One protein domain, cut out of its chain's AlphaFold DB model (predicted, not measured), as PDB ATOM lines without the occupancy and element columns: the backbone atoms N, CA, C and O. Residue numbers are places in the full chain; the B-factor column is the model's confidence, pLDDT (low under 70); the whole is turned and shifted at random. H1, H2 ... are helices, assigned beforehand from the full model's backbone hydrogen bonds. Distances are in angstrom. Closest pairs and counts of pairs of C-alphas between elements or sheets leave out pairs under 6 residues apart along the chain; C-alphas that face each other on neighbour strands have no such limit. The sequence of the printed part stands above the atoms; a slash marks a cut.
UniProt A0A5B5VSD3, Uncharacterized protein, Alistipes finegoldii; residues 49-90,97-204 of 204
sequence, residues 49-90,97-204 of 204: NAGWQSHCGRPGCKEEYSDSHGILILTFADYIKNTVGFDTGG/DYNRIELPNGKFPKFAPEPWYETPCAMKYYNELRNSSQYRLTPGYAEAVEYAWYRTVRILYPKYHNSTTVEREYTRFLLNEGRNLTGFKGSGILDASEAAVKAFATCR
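Overview. This is residues 49 to 90 and 97 to 204 of the 204 residues of an uncharacterized protein of Alistipes finegoldii (UniProt A0A5B5VSD3). A bundle of five helices has H6 and H4 side by side as its core, with H2 packed on H6 on one side and H1 and H5 covering the other side. The bundle, H1, H2, H4, H5 and H6, is up and down, each helix running against the one before it in the chain; short H3 makes a corner before H4. The printed part has 150 residues, with six named helices in the order H1 to H6 and no named strand: all helix. It is compact, with a radius of gyration of the C-alphas of 14.4 A, and rounded, spanning 41 by 40 by 29 A.

Along the chain. H6, residues 183 to 203, is the longest at 29.7 A, from C-alpha 183 at (124.395, 103.993, 84.564) to C-alpha 203 at (94.926, 104.200, 80.888). H4 is residues 139 to 155, 24.7 A; H5, residues 163 to 176, 20.0 A; H2, residues 120 to 131, 15.4 A; H3, residues 133 to 137, 6.0 A. H1, residues 67 to 80, 20.1 A, begins at C-alpha 67 (116.984, 98.288, 96.535).

Arrangement. The hub H4 touches H6, closest at the C-alphas of Val 145 and Gly 188, 4.6 A, the same way at a shallow tilt of 34 degrees, only just short of steep. H2 touches H6, with Ala 122 and Ala 199 the closest C-alphas at 4.9 A. H5 and H6 form a helical hairpin, closest at the C-alphas of Ser 163 and Ala 201, 4.6 A. H1 touches H5, with residues 71 to 76 alone; the closest C-alphas, Leu 72 and Phe 173, are 6.3 A apart. H3 and H4 touch only at the corner, closest at the C-alphas of Tyr 135 and Ala 142, 4.8 A. H2 and H5 are apart. Every O i to N i+4 pair is within hydrogen-bond range in H3, H4, H5 and H6, against 8 of 10 in H1 and 5 of 8 in H2.

Size, cuts and confidence. The C-alphas farthest apart, Asn 82 and Leu 137, are 42.3 A apart. Residues 91 to 96 are not printed; C-alphas 90 and 97 are 8.7 A apart across this cut, in the link from H1 to H2. Residues 89 to 90 are under 70 in pLDDT.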
ATOM      1  N   ASN A  49     117.115  85.535  87.072       88.56
ATOM      2  CA  ASN A  49     115.979  85.534  87.982       88.56
ATOM      3  C   ASN A  49     114.746  86.053  87.247       88.56
ATOM      4  O   ASN A  49     114.841  86.923  86.378       88.56
ATOM      5  N   ALA A  50     113.577  85.538  87.600       87.56
ATOM      6  CA  ALA A  50     112.332  85.991  87.008       87.56
ATOM      7  C   ALA A  50     111.999  87.424  87.449       87.56
ATOM      8  O   ALA A  50     112.306  87.840  88.565       87.56
ATOM      9  N   GLY A  51     111.303  88.174  86.596       88.94
ATOM     10  CA  GLY A  51     110.966  89.583  86.828       88.94
ATOM     11  C   GLY A  51     110.059  89.823  88.037       88.94
ATOM     12  O   GLY A  51     109.985  90.942  88.535       88.94
ATOM     13  N   TRP A  52     109.389  88.782  88.544       89.62
ATOM     14  CA  TRP A  52     108.613  88.856  89.781       89.62
ATOM     15  C   TRP A  52     109.473  88.767  91.049       89.62
ATOM     16  O   TRP A  52     108.976  89.122  92.110       89.62
ATOM     17  N   GLN A  53     110.727  88.314  90.969       89.69
ATOM     18  CA  GLN A  53     111.609  88.142  92.127       89.69
ATOM     19  C   GLN A  53     112.317  89.454  92.478       89.69
ATOM     20  O   GLN A  53     112.821  90.144  91.591       89.69
ATOM     21  N   SER A  54     112.377  89.787  93.767       89.81
ATOM     22  CA  SER A  54     113.250  90.834  94.317       89.81
ATOM     23  C   SER A  54     114.655  90.304  94.530       89.81
ATOM     24  O   SER A  54     115.615  91.002  94.220       89.81
ATOM     25  N   HIS A  55     114.772  89.067  95.010       90.31
ATOM     26  CA  HIS A  55     116.052  88.481  95.388       90.31
ATOM     27  C   HIS A  55     116.496  87.393  94.424       90.31
ATOM     28  O   HIS A  55     115.683  86.734  93.767       90.31
ATOM     29  N   CYS A  56     117.807  87.177  94.372       90.62
ATOM     30  CA  CYS A  56     118.353  86.067  93.619       90.62
ATOM     31  C   CYS A  56     117.826  84.732  94.171       90.62
ATOM     32  O   CYS A  56     117.937  84.444  95.361       90.62
ATOM     33  N   GLY A  57     117.286  83.885  93.292       86.31
ATOM     34  CA  GLY A  57     116.756  82.570  93.660       86.31
ATOM     35  C   GLY A  57     117.830  81.530  93.994       86.31
ATOM     36  O   GLY A  57     117.500  80.428  94.438       86.31
ATOM     37  N   ARG A  58     119.116  81.841  93.777       88.19
ATOM     38  CA  ARG A  58     120.214  80.907  94.034       88.19
ATOM     39  C   ARG A  58     120.412  80.710  95.543       88.19
ATOM     40  O   ARG A  58     120.622  81.694  96.256       88.19
ATOM     41  N   PRO A  59     120.444  79.459  96.047       86.12
ATOM     42  CA  PRO A  59     120.651  79.194  97.467       86.12
ATOM     43  C   PRO A  59     121.915  79.869  98.011       86.12
ATOM     44  O   PRO A  59     123.015  79.661  97.500       86.12
ATOM     45  N   GLY A  60     121.751  80.665  99.069       85.06
ATOM     46  CA  GLY A  60     122.846  81.378  99.732       85.06
ATOM     47  C   GLY A  60     123.226  82.725  99.109       85.06
ATOM     48  O   GLY A  60     123.992  83.457  99.733       85.06
ATOM     49  N   CYS A  61     122.673  83.088  97.947       90.25
ATOM     50  CA  CYS A  61     122.766  84.446  97.418       90.25
ATOM     51  C   CYS A  61     121.680  85.329  98.046       90.25
ATOM     52  O   CYS A  61     120.553  84.884  98.249       90.25
ATOM     53  N   LYS A  62     122.030  86.573  98.383       86.00
ATOM     54  CA  LYS A  62     121.111  87.558  98.979       86.00
ATOM     55  C   LYS A  62     121.021  88.848  98.166       86.00
ATOM     56  O   LYS A  62     120.498  89.832  98.669       86.00
ATOM     57  N   GLU A  63     121.558  88.846  96.947       90.81
ATOM     58  CA  GLU A  63     121.513  90.016  96.073       90.81
ATOM     59  C   GLU A  63     120.064  90.359  95.717       90.81
ATOM     60  O   GLU A  63     119.285  89.474  95.344       90.81
ATOM     61  N   GLU A  64     119.732  91.645  95.813       89.62
ATOM     62  CA  GLU A  64     118.456  92.227  95.402       89.62
ATOM     63  C   GLU A  64     118.645  93.009  94.095       89.62
ATOM     64  O   GLU A  64     119.649  93.703  93.891       89.62
ATOM     65  N   TYR A  65     117.681  92.915  93.175       88.81
ATOM     66  CA  TYR A  65     117.712  93.746  91.974       88.81
ATOM     67  C   TYR A  65     117.188  95.146  92.270       88.81
ATOM     68  O   TYR A  65     116.001  95.444  92.114       88.81
ATOM     69  N   SER A  66     118.132  96.009  92.646       92.06
ATOM     70  CA  SER A  66     117.945  97.431  92.925       92.06
ATOM     71  C   SER A  66     117.032  97.733  94.117       92.06
ATOM     72  O   SER A  66     115.836  97.982  93.963       92.06
ATOM     73  N   ASP A  67     117.645  97.873  95.292       90.81
ATOM     74  CA  ASP A  67     116.984  98.288  96.535       90.81
ATOM     75  C   ASP A  67     116.196  99.596  96.363       90.81
ATOM     76  O   ASP A  67     115.073  99.719  96.847       90.81
ATOM     77  N   SER A  68     116.729 100.573  95.613       94.06
ATOM     78  CA  SER A  68     116.017 101.829  95.342       94.06
ATOM     79  C   SER A  68     114.704 101.589  94.592       94.06
ATOM     80  O   SER A  68     113.678 102.142  94.980       94.06
ATOM     81  N   HIS A  69     114.676 100.728  93.568       96.00
ATOM     82  CA  HIS A  69     113.404 100.347  92.947       96.00
ATOM     83  C   HIS A  69     112.498  99.604  93.939       96.00
ATOM     84  O   HIS A  69     111.295  99.864  93.990       96.00
ATOM     85  N   GLY A  70     113.076  98.742  94.780       95.12
ATOM     86  CA  GLY A  70     112.384  98.097  95.894       95.12
ATOM     87  C   GLY A  70     111.650  99.090  96.805       95.12
ATOM     88  O   GLY A  70     110.492  98.855  97.157       95.12
ATOM     89  N   ILE A  71     112.251 100.246  97.111       96.56
ATOM     90  CA  ILE A  71     111.623 101.320  97.903       96.56
ATOM     91  C   ILE A  71     110.378 101.888  97.205       96.56
ATOM     92  O   ILE A  71     109.352 102.096  97.861       96.56
ATOM     93  N   LEU A  72     110.422 102.112  95.887       97.56
ATOM     94  CA  LEU A  72     109.246 102.546  95.123       97.56
ATOM     95  C   LEU A  72     108.124 101.499  95.200       97.56
ATOM     96  O   LEU A  72     106.977 101.834  95.497       97.56
ATOM     97  N   ILE A  73     108.465 100.223  94.999       97.75
ATOM     98  CA  ILE A  73     107.507  99.114  95.073       97.75
ATOM     99  C   ILE A  73     106.877  99.013  96.469       97.75
ATOM    100  O   ILE A  73     105.658  98.883  96.579       97.75
ATOM    101  N   LEU A  74     107.670  99.127  97.539       97.56
ATOM    102  CA  LEU A  74     107.162  99.146  98.915       97.56
ATOM    103  C   LEU A  74     106.268 100.358  99.187       97.56
ATOM    104  O   LEU A  74     105.271 100.229  99.897       97.56
ATOM    105  N   THR A  75     106.594 101.512  98.604       97.81
ATOM    106  CA  THR A  75     105.787 102.730  98.736       97.81
ATOM    107  C   THR A  75     104.393 102.513  98.159       97.81
ATOM    108  O   THR A  75     103.411 102.799  98.839       97.81
ATOM    109  N   PHE A  76     104.276 101.945  96.956       98.25
ATOM    110  CA  PHE A  76     102.972 101.592  96.382       98.25
ATOM    111  C   PHE A  76     102.270 100.490  97.184       98.25
ATOM    112  O   PHE A  76     101.088 100.608  97.504       98.25
ATOM    113  N   ALA A  77     103.006  99.462  97.612       97.62
ATOM    114  CA  ALA A  77     102.461  98.386  98.436       97.62
ATOM    115  C   ALA A  77     101.821  98.902  99.744       97.62
ATOM    116  O   ALA A  77     100.802  98.366 100.188       97.62
ATOM    117  N   ASP A  78     102.362  99.960 100.355       97.19
ATOM    118  CA  ASP A  78     101.832 100.506 101.608       97.19
ATOM    119  C   ASP A  78     100.378 100.994 101.483       97.19
ATOM    120  O   ASP A  78      99.576 100.783 102.396       97.19
ATOM    121  N   TYR A  79     100.004 101.549 100.325       96.25
ATOM    122  CA  TYR A  79      98.652 102.058 100.064       96.25
ATOM    123  C   TYR A  79      97.592 100.955  99.975       96.25
ATOM    124  O   TYR A  79      96.419 101.204 100.251       96.25
ATOM    125  N   ILE A  80      97.991  99.733  99.622       95.00
ATOM    126  CA  ILE A  80      97.077  98.595  99.434       95.00
ATOM    127  C   ILE A  80      97.141  97.568 100.559       95.00
ATOM    128  O   ILE A  80      96.367  96.612 100.568       95.00
ATOM    129  N   LYS A  81      98.042  97.736 101.532       94.94
ATOM    130  CA  LYS A  81      98.320  96.709 102.549       94.94
ATOM    131  C   LYS A  81      97.093  96.280 103.354       94.94
ATOM    132  O   LYS A  81      96.981  95.115 103.721       94.94
ATOM    133  N   ASN A  82      96.168  97.205 103.606       94.88
ATOM    134  CA  ASN A  82      94.962  96.947 104.393       94.88
ATOM    135  C   ASN A  82      93.801  96.391 103.552       94.88
ATOM    136  O   ASN A  82      92.854  95.854 104.119       94.88
ATOM    137  N   THR A  83      93.854  96.528 102.224       94.81
ATOM    138  CA  THR A  83      92.788  96.095 101.309       94.81
ATOM    139  C   THR A  83      93.147  94.799 100.591       94.81
ATOM    140  O   THR A  83      92.369  93.852 100.616       94.81
ATOM    141  N   VAL A  84      94.335  94.734  99.988       94.31
ATOM    142  CA  VAL A  84      94.849  93.547  99.289       94.31
ATOM    143  C   VAL A  84      95.428  92.548 100.292       94.31
ATOM    144  O   VAL A  84      95.147  91.352 100.224       94.31
ATOM    145  N   GLY A  85      96.190  93.034 101.276       93.62
ATOM    146  CA  GLY A  85      96.922  92.190 102.221       93.62
ATOM    147  C   GLY A  85      98.142  91.496 101.603       93.62
ATOM    148  O   GLY A  85      98.307  91.443 100.385       93.62
ATOM    149  N   PHE A  86      98.992  90.934 102.466       94.25
ATOM    150  CA  PHE A  86     100.235  90.269 102.065       94.25
ATOM    151  C   PHE A  86     100.402  88.905 102.732       94.25
ATOM    152  O   PHE A  86     100.014  88.731 103.890       94.25
ATOM    153  N   ASP A  87     101.016  87.965 102.021       90.50
ATOM    154  CA  ASP A  87     101.353  86.629 102.512       90.50
ATOM    155  C   ASP A  87     102.822  86.268 102.235       90.50
ATOM    156  O   ASP A  87     103.530  86.966 101.510       90.50
ATOM    157  N   THR A  88     103.304  85.203 102.875       80.12
ATOM    158  CA  THR A  88     104.654  84.642 102.683       80.12
ATOM    159  C   THR A  88     104.642  83.440 101.729       80.12
ATOM    160  O   THR A  88     105.590  82.663 101.693       80.12
ATOM    161  N   GLY A  89     103.554  83.248 100.974       64.81
ATOM    162  CA  GLY A  89     103.268  82.043 100.189       64.81
ATOM    163  C   GLY A  89     103.888  82.031  98.793       64.81
ATOM    164  O   GLY A  89     103.296  81.478  97.873       64.81
ATOM    165  N   GLY A  90     105.049  82.661  98.609       56.16
ATOM    166  CA  GLY A  90     105.677  82.801  97.293       56.16
ATOM    167  C   GLY A  90     106.369  81.549  96.746       56.16
ATOM    168  O   GLY A  90     106.799  81.533  95.598       56.16
ATOM    169  N   ASP A  97     100.791  82.070  91.106       79.00
ATOM    170  CA  ASP A  97     100.437  83.239  90.302       79.00
ATOM    171  C   ASP A  97     101.681  84.093  90.049       79.00
ATOM    172  O   ASP A  97     102.071  84.930  90.867       79.00
ATOM    173  N   TYR A  98     102.288  83.893  88.880       79.06
ATOM    174  CA  TYR A  98     103.462  84.655  88.474       79.06
ATOM    175  C   TYR A  98     103.195  86.152  88.299       79.06
ATOM    176  O   TYR A  98     104.154  86.916  88.232       79.06
ATOM    177  N   ASN A  99     101.935  86.601  88.251       85.12
ATOM    178  CA  ASN A  99     101.609  88.023  88.198       85.12
ATOM    179  C   ASN A  99     101.700  88.714  89.566       85.12
ATOM    180  O   ASN A  99     101.680  89.945  89.614       85.12
ATOM    181  N   ARG A 100     101.850  87.962  90.663       89.81
ATOM    182  CA  ARG A 100     102.223  88.516  91.968       89.81
ATOM    183  C   ARG A 100     103.733  88.718  92.012       89.81
ATOM    184  O   ARG A 100     104.496  87.815  91.683       89.81
ATOM    185  N   ILE A 101     104.164  89.889  92.464       92.31
ATOM    186  CA  ILE A 101     105.588  90.182  92.648       92.31
ATOM    187  C   ILE A 101     106.017  89.928  94.092       92.31
ATOM    188  O   ILE A 101     105.261  90.182  95.031       92.31
ATOM    189  N   GLU A 102     107.244  89.451  94.255       92.19
ATOM    190  CA  GLU A 102     107.939  89.409  95.533       92.19
ATOM    191  C   GLU A 102     108.262  90.842  95.949       92.19
ATOM    192  O   GLU A 102     108.907  91.583  95.214       92.19
ATOM    193  N   LEU A 103     107.815  91.260  97.123       94.00
ATOM    194  CA  LEU A 103     108.217  92.518  97.735       94.00
ATOM    195  C   LEU A 103     109.615  92.364  98.361       94.00
ATOM    196  O   LEU A 103     109.960  91.267  98.798       94.00
ATOM    197  N   PRO A 104     110.383  93.454  98.540       91.75
ATOM    198  CA  PRO A 104     111.708  93.399  99.177       91.75
ATOM    199  C   PRO A 104     111.745  92.754 100.576       91.75
ATOM    200  O   PRO A 104     112.779  92.301 101.041       91.75
ATOM    201  N   ASN A 105     110.610  92.657 101.273       89.56
ATOM    202  CA  ASN A 105     110.514  91.954 102.557       89.56
ATOM    203  C   ASN A 105     110.199  90.445 102.430       89.56
ATOM    204  O   ASN A 105     109.840  89.817 103.428       89.56
ATOM    205  N   GLY A 106     110.263  89.879 101.220       88.81
ATOM    206  CA  GLY A 106     109.972  88.474 100.916       88.81
ATOM    207  C   GLY A 106     108.483  88.107 100.935       88.81
ATOM    208  O   GLY A 106     108.133  86.930 100.843       88.81
ATOM    209  N   LYS A 107     107.586  89.089 101.094       91.38
ATOM    210  CA  LYS A 107     106.132  88.881 101.027       91.38
ATOM    211  C   LYS A 107     105.601  89.122  99.624       91.38
ATOM    212  O   LYS A 107     106.263  89.727  98.795       91.38
ATOM    213  N   PHE A 108     104.364  88.714  99.389       93.06
ATOM    214  CA  PHE A 108     103.663  88.894  98.125       93.06
ATOM    215  C   PHE A 108     102.284  89.504  98.381       93.06
ATOM    216  O   PHE A 108     101.677  89.196  99.414       93.06
ATOM    217  N   PRO A 109     101.750  90.335  97.466       93.31
ATOM    218  CA  PRO A 109     100.319  90.636  97.428       93.31
ATOM    219  C   PRO A 109      99.505  89.342  97.396       93.31
ATOM    220  O   PRO A 109      99.887  88.401  96.703       93.31
ATOM    221  N   LYS A 110      98.384  89.280  98.127       91.69
ATOM    222  CA  LYS A 110      97.551  88.062  98.167       91.69
ATOM    223  C   LYS A 110      97.026  87.643  96.790       91.69
ATOM    224  O   LYS A 110      96.918  86.451  96.521       91.69
ATOM    225  N   PHE A 111      96.733  88.604  95.920       89.56
ATOM    226  CA  PHE A 111      96.279  88.406  94.542       89.56
ATOM    227  C   PHE A 111      96.948  89.443  93.638       89.56
ATOM    228  O   PHE A 111      97.306  90.505  94.134       89.56
ATOM    229  N   ALA A 112      97.136  89.145  92.351       90.25
ATOM    230  CA  ALA A 112      97.645  90.109  91.373       90.25
ATOM    231  C   ALA A 112      96.608  91.211  91.050       90.25
ATOM    232  O   ALA A 112      95.406  90.969  91.192       90.25
ATOM    233  N   PRO A 113      97.031  92.410  90.602       91.88
ATOM    234  CA  PRO A 113      96.092  93.424  90.131       91.88
ATOM    235  C   PRO A 113      95.422  92.992  88.823       91.88
ATOM    236  O   PRO A 113      95.965  92.182  88.067       91.88
ATOM    237  N   GLU A 114      94.272  93.597  88.520       89.88
ATOM    238  CA  GLU A 114      93.658  93.517  87.197       89.88
ATOM    239  C   GLU A 114      94.678  93.874  86.091       89.88
ATOM    240  O   GLU A 114      95.489  94.786  86.278       89.88
ATOM    241  N   PRO A 115      94.681  93.183  84.934       90.25
ATOM    242  CA  PRO A 115      95.722  93.331  83.913       90.25
ATOM    243  C   PRO A 115      95.541  94.592  83.041       90.25
ATOM    244  O   PRO A 115      95.641  94.539  81.816       90.25
ATOM    245  N   TRP A 116      95.311  95.756  83.658       92.81
ATOM    246  CA  TRP A 116      95.170  97.063  82.992       92.81
ATOM    247  C   TRP A 116      96.373  97.407  82.092       92.81
ATOM    248  O   TRP A 116      96.259  98.143  81.107       92.81
ATOM    249  N   TYR A 117      97.529  96.827  82.411       91.81
ATOM    250  CA  TYR A 117      98.801  97.010  81.723       91.81
ATOM    251  C   TYR A 117      98.950  96.216  80.420       91.81
ATOM    252  O   TYR A 117      99.889  96.472  79.673       91.81
ATOM    253  N   GLU A 118      98.041  95.287  80.115       88.75
ATOM    254  CA  GLU A 118      98.032  94.561  78.835       88.75
ATOM    255  C   GLU A 118      97.162  95.253  77.768       88.75
ATOM    256  O   GLU A 118      97.062  94.792  76.630       88.75
ATOM    257  N   THR A 119      96.547  96.391  78.102       90.88
ATOM    258  CA  THR A 119      95.731  97.165  77.159       90.88
ATOM    259  C   THR A 119      96.593  97.863  76.098       90.88
ATOM    260  O   THR A 119      97.729  98.257  76.383       90.88
ATOM    261  N   PRO A 120      96.061  98.129  74.886       92.81
ATOM    262  CA  PRO A 120      96.777  98.909  73.872       92.81
ATOM    263  C   PRO A 120      97.239 100.288  74.367       92.81
ATOM    264  O   PRO A 120      98.303 100.756  73.966       92.81
ATOM    265  N   CYS A 121      96.463 100.919  75.259       94.50
ATOM    266  CA  CYS A 121      96.811 102.206  75.860       94.50
ATOM    267  C   CYS A 121      98.083 102.096  76.708       94.50
ATOM    268  O   CYS A 121      99.049 102.816  76.454       94.50
ATOM    269  N   ALA A 122      98.128 101.161  77.661       94.44
ATOM    270  CA  ALA A 122      99.296 100.986  78.521       94.44
ATOM    271  C   ALA A 122     100.515 100.481  77.731       94.44
ATOM    272  O   ALA A 122     101.617 101.014  77.866       94.44
ATOM    273  N   MET A 123     100.305  99.519  76.829       94.00
ATOM    274  CA  MET A 123     101.369  98.926  76.018       94.00
ATOM    275  C   MET A 123     102.060  99.924  75.087       94.00
ATOM    276  O   MET A 123     103.210  99.696  74.708       94.00
ATOM    277  N   LYS A 124     101.415 101.043  74.733       96.94
ATOM    278  CA  LYS A 124     102.056 102.125  73.976       96.94
ATOM    279  C   LYS A 124     103.301 102.660  74.699       96.94
ATOM    280  O   LYS A 124     104.362 102.704  74.086       96.94
ATOM    281  N   TYR A 125     103.189 102.985  75.987       98.06
ATOM    282  CA  TYR A 125     104.287 103.547  76.789       98.06
ATOM    283  C   TYR A 125     105.476 102.587  76.886       98.06
ATOM    284  O   TYR A 125     106.630 102.970  76.712       98.06
ATOM    285  N   TYR A 126     105.189 101.306  77.098       95.38
ATOM    286  CA  TYR A 126     106.205 100.262  77.124       95.38
ATOM    287  C   TYR A 126     106.898 100.064  75.771       95.38
ATOM    288  O   TYR A 126     108.123  99.969  75.682       95.38
ATOM    289  N   ASN A 127     106.116 100.020  74.691       95.25
ATOM    290  CA  ASN A 127     106.650  99.810  73.352       95.25
ATOM    291  C   ASN A 127     107.481 101.002  72.865       95.25
ATOM    292  O   ASN A 127     108.416 100.799  72.093       95.25
ATOM    293  N   GLU A 128     107.190 102.226  73.312       97.12
ATOM    294  CA  GLU A 128     108.041 103.394  73.052       97.12
ATOM    295  C   GLU A 128     109.460 103.182  73.603       97.12
ATOM    296  O   GLU A 128     110.430 103.370  72.865       97.12
ATOM    297  N   LEU A 129     109.593 102.672  74.835       96.56
ATOM    298  CA  LEU A 129     110.896 102.330  75.417       96.56
ATOM    299  C   LEU A 129     111.601 101.225  74.624       96.56
ATOM    300  O   LEU A 129     112.759 101.392  74.240       96.56
ATOM    301  N   ARG A 130     110.906 100.126  74.301       93.94
ATOM    302  CA  ARG A 130     111.491  98.990  73.551       93.94
ATOM    303  C   ARG A 130     111.919  99.338  72.133       93.94
ATOM    304  O   ARG A 130     112.821  98.716  71.567       93.94
ATOM    305  N   ASN A 131     111.265 100.329  71.539       94.00
ATOM    306  CA  ASN A 131     111.599 100.807  70.207       94.00
ATOM    307  C   ASN A 131     112.730 101.838  70.194       94.00
ATOM    308  O   ASN A 131     113.238 102.144  69.113       94.00
ATOM    309  N   SER A 132     113.163 102.327  71.358       94.44
ATOM    310  CA  SER A 132     114.304 103.234  71.460       94.44
ATOM    311  C   SER A 132     115.617 102.559  71.040       94.44
ATOM    312  O   SER A 132     115.825 101.351  71.194       94.44
ATOM    313  N   SER A 133     116.550 103.359  70.518       93.56
ATOM    314  CA  SER A 133     117.911 102.898  70.226       93.56
ATOM    315  C   SER A 133     118.644 102.467  71.496       93.56
ATOM    316  O   SER A 133     119.376 101.482  71.468       93.56
ATOM    317  N   GLN A 134     118.412 103.160  72.614       95.62
ATOM    318  CA  GLN A 134     119.015 102.845  73.905       95.62
ATOM    319  C   GLN A 134     118.650 101.430  74.355       95.62
ATOM    320  O   GLN A 134     119.548 100.650  74.662       95.62
ATOM    321  N   TYR A 135     117.368 101.063  74.277       95.12
ATOM    322  CA  TYR A 135     116.916  99.700  74.541       95.12
ATOM    323  C   TYR A 135     117.622  98.670  73.660       95.12
ATOM    324  O   TYR A 135     118.179  97.694  74.156       95.12
ATOM    325  N   ARG A 136     117.666  98.898  72.347       92.56
ATOM    326  CA  ARG A 136     118.223  97.920  71.398       92.56
ATOM    327  C   ARG A 136     119.738  97.748  71.507       92.56
ATOM    328  O   ARG A 136     120.245  96.676  71.195       92.56
ATOM    329  N   LEU A 137     120.458  98.797  71.898       93.88
ATOM    330  CA  LEU A 137     121.924  98.825  71.880       93.88
ATOM    331  C   LEU A 137     122.558  98.597  73.254       93.88
ATOM    332  O   LEU A 137     123.766  98.390  73.338       93.88
ATOM    333  N   THR A 138     121.769  98.638  74.329       96.44
ATOM    334  CA  THR A 138     122.283  98.607  75.699       96.44
ATOM    335  C   THR A 138     121.595  97.508  76.514       96.44
ATOM    336  O   THR A 138     120.565  97.761  77.141       96.44
ATOM    337  N   PRO A 139     122.175  96.294  76.583       93.25
ATOM    338  CA  PRO A 139     121.551  95.156  77.262       93.25
ATOM    339  C   PRO A 139     121.188  95.421  78.729       93.25
ATOM    340  O   PRO A 139     120.114  95.034  79.176       93.25
ATOM    341  N   GLY A 140     122.044  96.137  79.470       93.25
ATOM    342  CA  GLY A 140     121.755  96.495  80.863       93.25
ATOM    343  C   GLY A 140     120.555  97.435  81.007       93.25
ATOM    344  O   GLY A 140     119.782  97.294  81.944       93.25
ATOM    345  N   TYR A 141     120.364  98.359  80.064       97.00
ATOM    346  CA  TYR A 141     119.175  99.210  80.046       97.00
ATOM    347  C   TYR A 141     117.924  98.401  79.705       97.00
ATOM    348  O   TYR A 141     116.915  98.540  80.385       97.00
ATOM    349  N   ALA A 142     117.998  97.532  78.691       95.31
ATOM    350  CA  ALA A 142     116.878  96.686  78.289       95.31
ATOM    351  C   ALA A 142     116.391  95.792  79.435       95.31
ATOM    352  O   ALA A 142     115.206  95.791  79.746       95.31
ATOM    353  N   GLU A 143     117.309  95.104  80.115       94.50
ATOM    354  CA  GLU A 143     116.990  94.279  81.285       94.50
ATOM    355  C   GLU A 143     116.283  95.089  82.380       94.50
ATOM    356  O   GLU A 143     115.254  94.672  82.909       94.50
ATOM    357  N   ALA A 144     116.809  96.275  82.687       95.88
ATOM    358  CA  ALA A 144     116.243  97.159  83.693       95.88
ATOM    359  C   ALA A 144     114.850  97.679  83.317       95.88
ATOM    360  O   ALA A 144     113.979  97.754  84.184       95.88
ATOM    361  N   VAL A 145     114.627  98.005  82.039       96.69
ATOM    362  CA  VAL A 145     113.315  98.416  81.523       96.69
ATOM    363  C   VAL A 145     112.296  97.297  81.690       96.69
ATOM    364  O   VAL A 145     111.208  97.519  82.217       96.69
ATOM    365  N   GLU A 146     112.661  96.092  81.261       94.12
ATOM    366  CA  GLU A 146     111.818  94.900  81.327       94.12
ATOM    367  C   GLU A 146     111.456  94.592  82.797       94.12
ATOM    368  O   GLU A 146     110.277  94.466  83.134       94.12
ATOM    369  N   TYR A 147     112.441  94.586  83.702       94.19
ATOM    370  CA  TYR A 147     112.224  94.379  85.137       94.19
ATOM    371  C   TYR A 147     111.322  95.446  85.777       94.19
ATOM    372  O   TYR A 147     110.318  95.121  86.422       94.19
ATOM    373  N   ALA A 148     111.663  96.727  85.617       96.75
ATOM    374  CA  ALA A 148     110.973  97.805  86.317       96.75
ATOM    375  C   ALA A 148     109.560  98.034  85.771       96.75
ATOM    376  O   ALA A 148     108.645  98.275  86.563       96.75
ATOM    377  N   TRP A 149     109.343  97.890  84.455       96.62
ATOM    378  CA  TRP A 149     107.996  97.901  83.881       96.62
ATOM    379  C   TRP A 149     107.153  96.796  84.509       96.62
ATOM    380  O   TRP A 149     106.101  97.077  85.085       96.62
ATOM    381  N   TYR A 150     107.644  95.552  84.451       94.94
ATOM    382  CA  TYR A 150     106.929  94.379  84.939       94.94
ATOM    383  C   TYR A 150     106.444  94.545  86.376       94.94
ATOM    384  O   TYR A 150     105.280  94.267  86.678       94.94
ATOM    385  N   ARG A 151     107.336  95.005  87.255       95.75
ATOM    386  CA  ARG A 151     107.049  95.126  88.680       95.75
ATOM    387  C   ARG A 151     106.182  96.324  89.009       95.75
ATOM    388  O   ARG A 151     105.245  96.183  89.791       95.75
ATOM    389  N   THR A 152     106.443  97.472  88.390       97.56
ATOM    390  CA  THR A 152     105.666  98.688  88.660       97.56
ATOM    391  C   THR A 152     104.207  98.488  88.275       97.56
ATOM    392  O   THR A 152     103.319  98.778  89.073       97.56
ATOM    393  N   VAL A 153     103.927  97.907  87.104       96.50
ATOM    394  CA  VAL A 153     102.531  97.697  86.694       96.50
ATOM    395  C   VAL A 153     101.798  96.662  87.554       96.50
ATOM    396  O   VAL A 153     100.590  96.770  87.749       96.50
ATOM    397  N   ARG A 154     102.528  95.692  88.123       94.88
ATOM    398  CA  ARG A 154     101.979  94.602  88.948       94.88
ATOM    399  C   ARG A 154     101.859  94.918  90.439       94.88
ATOM    400  O   ARG A 154     101.327  94.098  91.185       94.88
ATOM    401  N   ILE A 155     102.300  96.094  90.885       96.75
ATOM    402  CA  ILE A 155     102.011  96.592  92.240       96.75
ATOM    403  C   ILE A 155     100.950  97.695  92.259       96.75
ATOM    404  O   ILE A 155     100.463  98.063  93.326       96.75
ATOM    405  N   LEU A 156     100.552  98.201  91.091       97.94
ATOM    406  CA  LEU A 156      99.528  99.227  90.953       97.94
ATOM    407  C   LEU A 156      98.164  98.589  90.673       97.94
ATOM    408  O   LEU A 156      97.955  97.932  89.658       97.94
ATOM    409  N   TYR A 157      97.229  98.824  91.592       96.94
ATOM    410  CA  TYR A 157      95.863  98.287  91.575       96.94
ATOM    411  C   TYR A 157      94.896  99.431  91.260       96.94
ATOM    412  O   TYR A 157      94.659 100.239  92.163       96.94
ATOM    413  N   PRO A 158      94.348  99.542  90.036       95.44
ATOM    414  CA  PRO A 158      93.447 100.628  89.640       95.44
ATOM    415  C   PRO A 158      92.311 100.894  90.623       95.44
ATOM    416  O   PRO A 158      92.029 102.054  90.924       95.44
ATOM    417  N   LYS A 159      91.724  99.836  91.193       94.44
ATOM    418  CA  LYS A 159      90.664  99.954  92.204       94.44
ATOM    419  C   LYS A 159      91.100 100.595  93.530       94.44
ATOM    420  O   LYS A 159      90.270 101.182  94.221       94.44
ATOM    421  N   TYR A 160      92.367 100.459  93.919       95.62
ATOM    422  CA  TYR A 160      92.851 100.845  95.255       95.62
ATOM    423  C   TYR A 160      93.870 101.984  95.243       95.62
ATOM    424  O   TYR A 160      94.064 102.652  96.255       95.62
ATOM    425  N   HIS A 161      94.504 102.234  94.103       97.00
ATOM    426  CA  HIS A 161      95.442 103.325  93.909       97.00
ATOM    427  C   HIS A 161      94.775 104.498  93.189       97.00
ATOM    428  O   HIS A 161      93.950 104.338  92.292       97.00
ATOM    429  N   ASN A 162      95.181 105.709  93.560       95.38
ATOM    430  CA  ASN A 162      94.772 106.947  92.905       95.38
ATOM    431  C   ASN A 162      95.920 107.467  92.021       95.38
ATOM    432  O   ASN A 162      97.047 107.545  92.503       95.38
ATOM    433  N   SER A 163      95.635 107.853  90.768       96.00
ATOM    434  CA  SER A 163      96.636 108.329  89.787       96.00
ATOM    435  C   SER A 163      97.509 109.441  90.358       96.00
ATOM    436  O   SER A 163      98.727 109.318  90.365       96.00
ATOM    437  N   THR A 164      96.891 110.484  90.918       96.19
ATOM    438  CA  THR A 164      97.599 111.651  91.457       96.19
ATOM    439  C   THR A 164      98.514 111.267  92.616       96.19
ATOM    440  O   THR A 164      99.624 111.781  92.738       96.19
ATOM    441  N   THR A 165      98.074 110.339  93.468       95.94
ATOM    442  CA  THR A 165      98.921 109.794  94.535       95.94
ATOM    443  C   THR A 165     100.100 109.014  93.959       95.94
ATOM    444  O   THR A 165     101.226 109.237  94.391       95.94
ATOM    445  N   VAL A 166      99.869 108.142  92.976       98.06
ATOM    446  CA  VAL A 166     100.926 107.335  92.345       98.06
ATOM    447  C   VAL A 166     101.981 108.225  91.678       98.06
ATOM    448  O   VAL A 166     103.171 108.048  91.928       98.06
ATOM    449  N   GLU A 167     101.564 109.234  90.914       98.38
ATOM    450  CA  GLU A 167     102.466 110.208  90.283       98.38
ATOM    451  C   GLU A 167     103.261 111.021  91.313       98.38
ATOM    452  O   GLU A 167     104.469 111.233  91.163       98.38
ATOM    453  N   ARG A 168     102.602 111.449  92.400       98.12
ATOM    454  CA  ARG A 168     103.261 112.158  93.503       98.12
ATOM    455  C   ARG A 168     104.325 111.293  94.171       98.12
ATOM    456  O   ARG A 168     105.423 111.787  94.427       98.12
ATOM    457  N   GLU A 169     104.015 110.036  94.483       98.19
ATOM    458  CA  GLU A 169     104.985 109.148  95.127       98.19
ATOM    459  C   GLU A 169     106.139 108.791  94.187       98.19
ATOM    460  O   GLU A 169     107.284 108.779  94.634       98.19
ATOM    461  N   TYR A 170     105.892 108.626  92.883       98.38
ATOM    462  CA  TYR A 170     106.976 108.471  91.911       98.38
ATOM    463  C   TYR A 170     107.886 109.706  91.860       98.38
ATOM    464  O   TYR A 170     109.110 109.587  91.886       98.38
ATOM    465  N   THR A 171     107.304 110.907  91.872       98.12
ATOM    466  CA  THR A 171     108.075 112.160  91.899       98.12
ATOM    467  C   THR A 171     108.942 112.254  93.159       98.12
ATOM    468  O   THR A 171     110.111 112.627  93.091       98.12
ATOM    469  N   ARG A 172     108.402 111.879  94.325       98.06
ATOM    470  CA  ARG A 172     109.171 111.832  95.582       98.06
ATOM    471  C   ARG A 172     110.286 110.799  95.530       98.06
ATOM    472  O   ARG A 172     111.400 111.091  95.958       98.06
ATOM    473  N   PHE A 173     109.997 109.618  94.994       98.12
ATOM    474  CA  PHE A 173     110.993 108.583  94.771       98.12
ATOM    475  C   PHE A 173     112.148 109.104  93.910       98.12
ATOM    476  O   PHE A 173     113.299 108.968  94.317       98.12
ATOM    477  N   LEU A 174     111.856 109.770  92.786       97.06
ATOM    478  CA  LEU A 174     112.873 110.325  91.889       97.06
ATOM    479  C   LEU A 174     113.829 111.281  92.622       97.06
ATOM    480  O   LEU A 174     115.045 111.205  92.444       97.06
ATOM    481  N   LEU A 175     113.281 112.148  93.480       96.31
ATOM    482  CA  LEU A 175     114.048 113.148  94.230       96.31
ATOM    483  C   LEU A 175     114.901 112.548  95.359       96.31
ATOM    484  O   LEU A 175     115.986 113.061  95.641       96.31
ATOM    485  N   ASN A 176     114.423 111.481  96.001       95.56
ATOM    486  CA  ASN A 176     115.063 110.913  97.189       95.56
ATOM    487  C   ASN A 176     116.025 109.771  96.842       95.56
ATOM    488  O   ASN A 176     117.202 109.811  97.209       95.56
ATOM    489  N   GLU A 177     115.522 108.786  96.100       95.38
ATOM    490  CA  GLU A 177     116.190 107.508  95.836       95.38
ATOM    491  C   GLU A 177     116.602 107.366  94.371       95.38
ATOM    492  O   GLU A 177     117.661 106.822  94.073       95.38
ATOM    493  N   GLY A 178     115.802 107.901  93.443       91.88
ATOM    494  CA  GLY A 178     116.037 107.779  92.006       91.88
ATOM    495  C   GLY A 178     117.372 108.372  91.556       91.88
ATOM    496  O   GLY A 178     118.009 107.841  90.657       91.88
ATOM    497  N   ARG A 179     117.873 109.401  92.246       92.00
ATOM    498  CA  ARG A 179     119.217 109.959  92.016       92.00
ATOM    499  C   ARG A 179     120.365 108.959  92.226       92.00
ATOM    500  O   ARG A 179     121.452 109.178  91.698       92.00
ATOM    501  N   ASN A 180     120.140 107.888  92.992       93.06
ATOM    502  CA  ASN A 180     121.129 106.832  93.232       93.06
ATOM    503  C   ASN A 180     121.146 105.800  92.089       93.06
ATOM    504  O   ASN A 180     122.103 105.035  91.953       93.06
ATOM    505  N   LEU A 181     120.113 105.791  91.238       95.00
ATOM    506  CA  LEU A 181     120.023 104.929  90.066       95.00
ATOM    507  C   LEU A 181     120.855 105.513  88.924       95.00
ATOM    508  O   LEU A 181     120.403 106.354  88.151       95.00
ATOM    509  N   THR A 182     122.094 105.037  88.812       93.88
ATOM    510  CA  THR A 182     123.064 105.508  87.815       93.88
ATOM    511  C   THR A 182     123.410 104.436  86.778       93.88
ATOM    512  O   THR A 182     123.109 103.248  86.934       93.88
ATOM    513  N   GLY A 183     124.041 104.866  85.682       95.69
ATOM    514  CA  GLY A 183     124.395 103.993  84.564       95.69
ATOM    515  C   GLY A 183     123.175 103.451  83.814       95.69
ATOM    516  O   GLY A 183     122.039 103.857  84.043       95.69
ATOM    517  N   PHE A 184     123.419 102.511  82.903       96.50
ATOM    518  CA  PHE A 184     122.381 102.000  82.008       96.50
ATOM    519  C   PHE A 184     121.250 101.253  82.722       96.50
ATOM    520  O   PHE A 184     120.089 101.440  82.365       96.50
ATOM    521  N   LYS A 185     121.565 100.439  83.741       95.50
ATOM    522  CA  LYS A 185     120.528  99.774  84.546       95.50
ATOM    523  C   LYS A 185     119.702 100.800  85.327       95.50
ATOM    524  O   LYS A 185     118.481 100.726  85.331       95.50
ATOM    525  N   GLY A 186     120.359 101.791  85.934       97.06
ATOM    526  CA  GLY A 186     119.673 102.845  86.677       97.06
ATOM    527  C   GLY A 186     118.704 103.646  85.810       97.06
ATOM    528  O   GLY A 186     117.536 103.781  86.168       97.06
ATOM    529  N   SER A 187     119.148 104.099  84.633       97.38
ATOM    530  CA  SER A 187     118.278 104.840  83.715       97.38
ATOM    531  C   SER A 187     117.119 103.985  83.193       97.38
ATOM    532  O   SER A 187     116.005 104.479  83.092       97.38
ATOM    533  N   GLY A 188     117.345 102.692  82.926       97.88
ATOM    534  CA  GLY A 188     116.276 101.778  82.506       97.88
ATOM    535  C   GLY A 188     115.192 101.602  83.570       97.88
ATOM    536  O   GLY A 188     114.007 101.613  83.244       97.88
ATOM    537  N   ILE A 189     115.585 101.519  84.848       98.00
ATOM    538  CA  ILE A 189     114.641 101.453  85.972       98.00
ATOM    539  C   ILE A 189     113.800 102.728  86.044       98.00
ATOM    540  O   ILE A 189     112.582 102.639  86.207       98.00
ATOM    541  N   LEU A 190     114.433 103.899  85.938       98.38
ATOM    542  CA  LEU A 190     113.746 105.190  86.005       98.38
ATOM    543  C   LEU A 190     112.743 105.341  84.857       98.38
ATOM    544  O   LEU A 190     111.559 105.549  85.111       98.38
ATOM    545  N   ASP A 191     113.185 105.147  83.615       98.44
ATOM    546  CA  ASP A 191     112.347 105.348  82.432       98.44
ATOM    547  C   ASP A 191     111.138 104.402  82.422       98.44
ATOM    548  O   ASP A 191     110.012 104.814  82.141       98.44
ATOM    549  N   ALA A 192     111.344 103.130  82.771       98.31
ATOM    550  CA  ALA A 192     110.263 102.151  82.799       98.31
ATOM    551  C   ALA A 192     109.300 102.346  83.974       98.31
ATOM    552  O   ALA A 192     108.092 102.171  83.797       98.31
ATOM    553  N   SER A 193     109.801 102.746  85.147       98.50
ATOM    554  CA  SER A 193     108.941 103.103  86.284       98.50
ATOM    555  C   SER A 193     108.091 104.332  85.951       98.50
ATOM    556  O   SER A 193     106.885 104.330  86.194       98.50
ATOM    557  N   GLU A 194     108.685 105.356  85.331       98.69
ATOM    558  CA  GLU A 194     107.963 106.545  84.875       98.69
ATOM    559  C   GLU A 194     106.909 106.199  83.822       98.69
ATOM    560  O   GLU A 194     105.764 106.642  83.921       98.69
ATOM    561  N   ALA A 195     107.273 105.393  82.822       98.69
ATOM    562  CA  ALA A 195     106.359 104.953  81.777       98.69
ATOM    563  C   ALA A 195     105.173 104.174  82.358       98.69
ATOM    564  O   ALA A 195     104.032 104.436  81.979       98.69
ATOM    565  N   ALA A 196     105.417 103.267  83.308       98.56
ATOM    566  CA  ALA A 196     104.366 102.516  83.991       98.56
ATOM    567  C   ALA A 196     103.444 103.432  84.813       98.56
ATOM    568  O   ALA A 196     102.224 103.273  84.772       98.56
ATOM    569  N   VAL A 197     104.000 104.427  85.509       98.69
ATOM    570  CA  VAL A 197     103.232 105.424  86.274       98.69
ATOM    571  C   VAL A 197     102.376 106.298  85.357       98.69
ATOM    572  O   VAL A 197     101.191 106.484  85.630       98.69
ATOM    573  N   LYS A 198     102.927 106.784  84.239       98.56
ATOM    574  CA  LYS A 198     102.178 107.563  83.238       98.56
ATOM    575  C   LYS A 198     101.078 106.738  82.579       98.56
ATOM    576  O   LYS A 198      99.959 107.228  82.410       98.56
ATOM    577  N   ALA A 199     101.377 105.483  82.242       98.31
ATOM    578  CA  ALA A 199     100.395 104.542  81.721       98.31
ATOM    579  C   ALA A 199      99.264 104.326  82.733       98.31
ATOM    580  O   ALA A 199      98.099 104.453  82.371       98.31
ATOM    581  N   PHE A 200      99.587 104.091  84.006       98.31
ATOM    582  CA  PHE A 200      98.591 103.953  85.066       98.31
ATOM    583  C   PHE A 200      97.736 105.213  85.204       98.31
ATOM    584  O   PHE A 200      96.516 105.132  85.275       98.31
ATOM    585  N   ALA A 201      98.353 106.394  85.203       97.50
ATOM    586  CA  ALA A 201      97.628 107.648  85.354       97.50
ATOM    587  C   ALA A 201      96.621 107.903  84.219       97.50
ATOM    588  O   ALA A 201      95.582 108.514  84.471       97.50
ATOM    589  N   THR A 202      96.920 107.403  83.016       96.88
ATOM    590  CA  THR A 202      96.193 107.711  81.775       96.88
ATOM    591  C   THR A 202      95.217 106.614  81.337       96.88
ATOM    592  O   THR A 202      94.181 106.923  80.756       96.88
ATOM    593  N   CYS A 203      95.552 105.343  81.564       93.44
ATOM    594  CA  CYS A 203      94.926 104.200  80.888       93.44
ATOM    595  C   CYS A 203      94.133 103.258  81.807       93.44
ATOM    596  O   CYS A 203      93.590 102.274  81.306       93.44
ATOM    597  N   ARG A 204      94.153 103.487  83.124       78.69
ATOM    598  CA  ARG A 204      93.581 102.570  84.120       78.69
ATOM    599  C   ARG A 204      92.076 102.716  84.320       78.69
ATOM    600  O   ARG A 204      91.567 103.849  84.162       78.69
TER     601      ARG A 204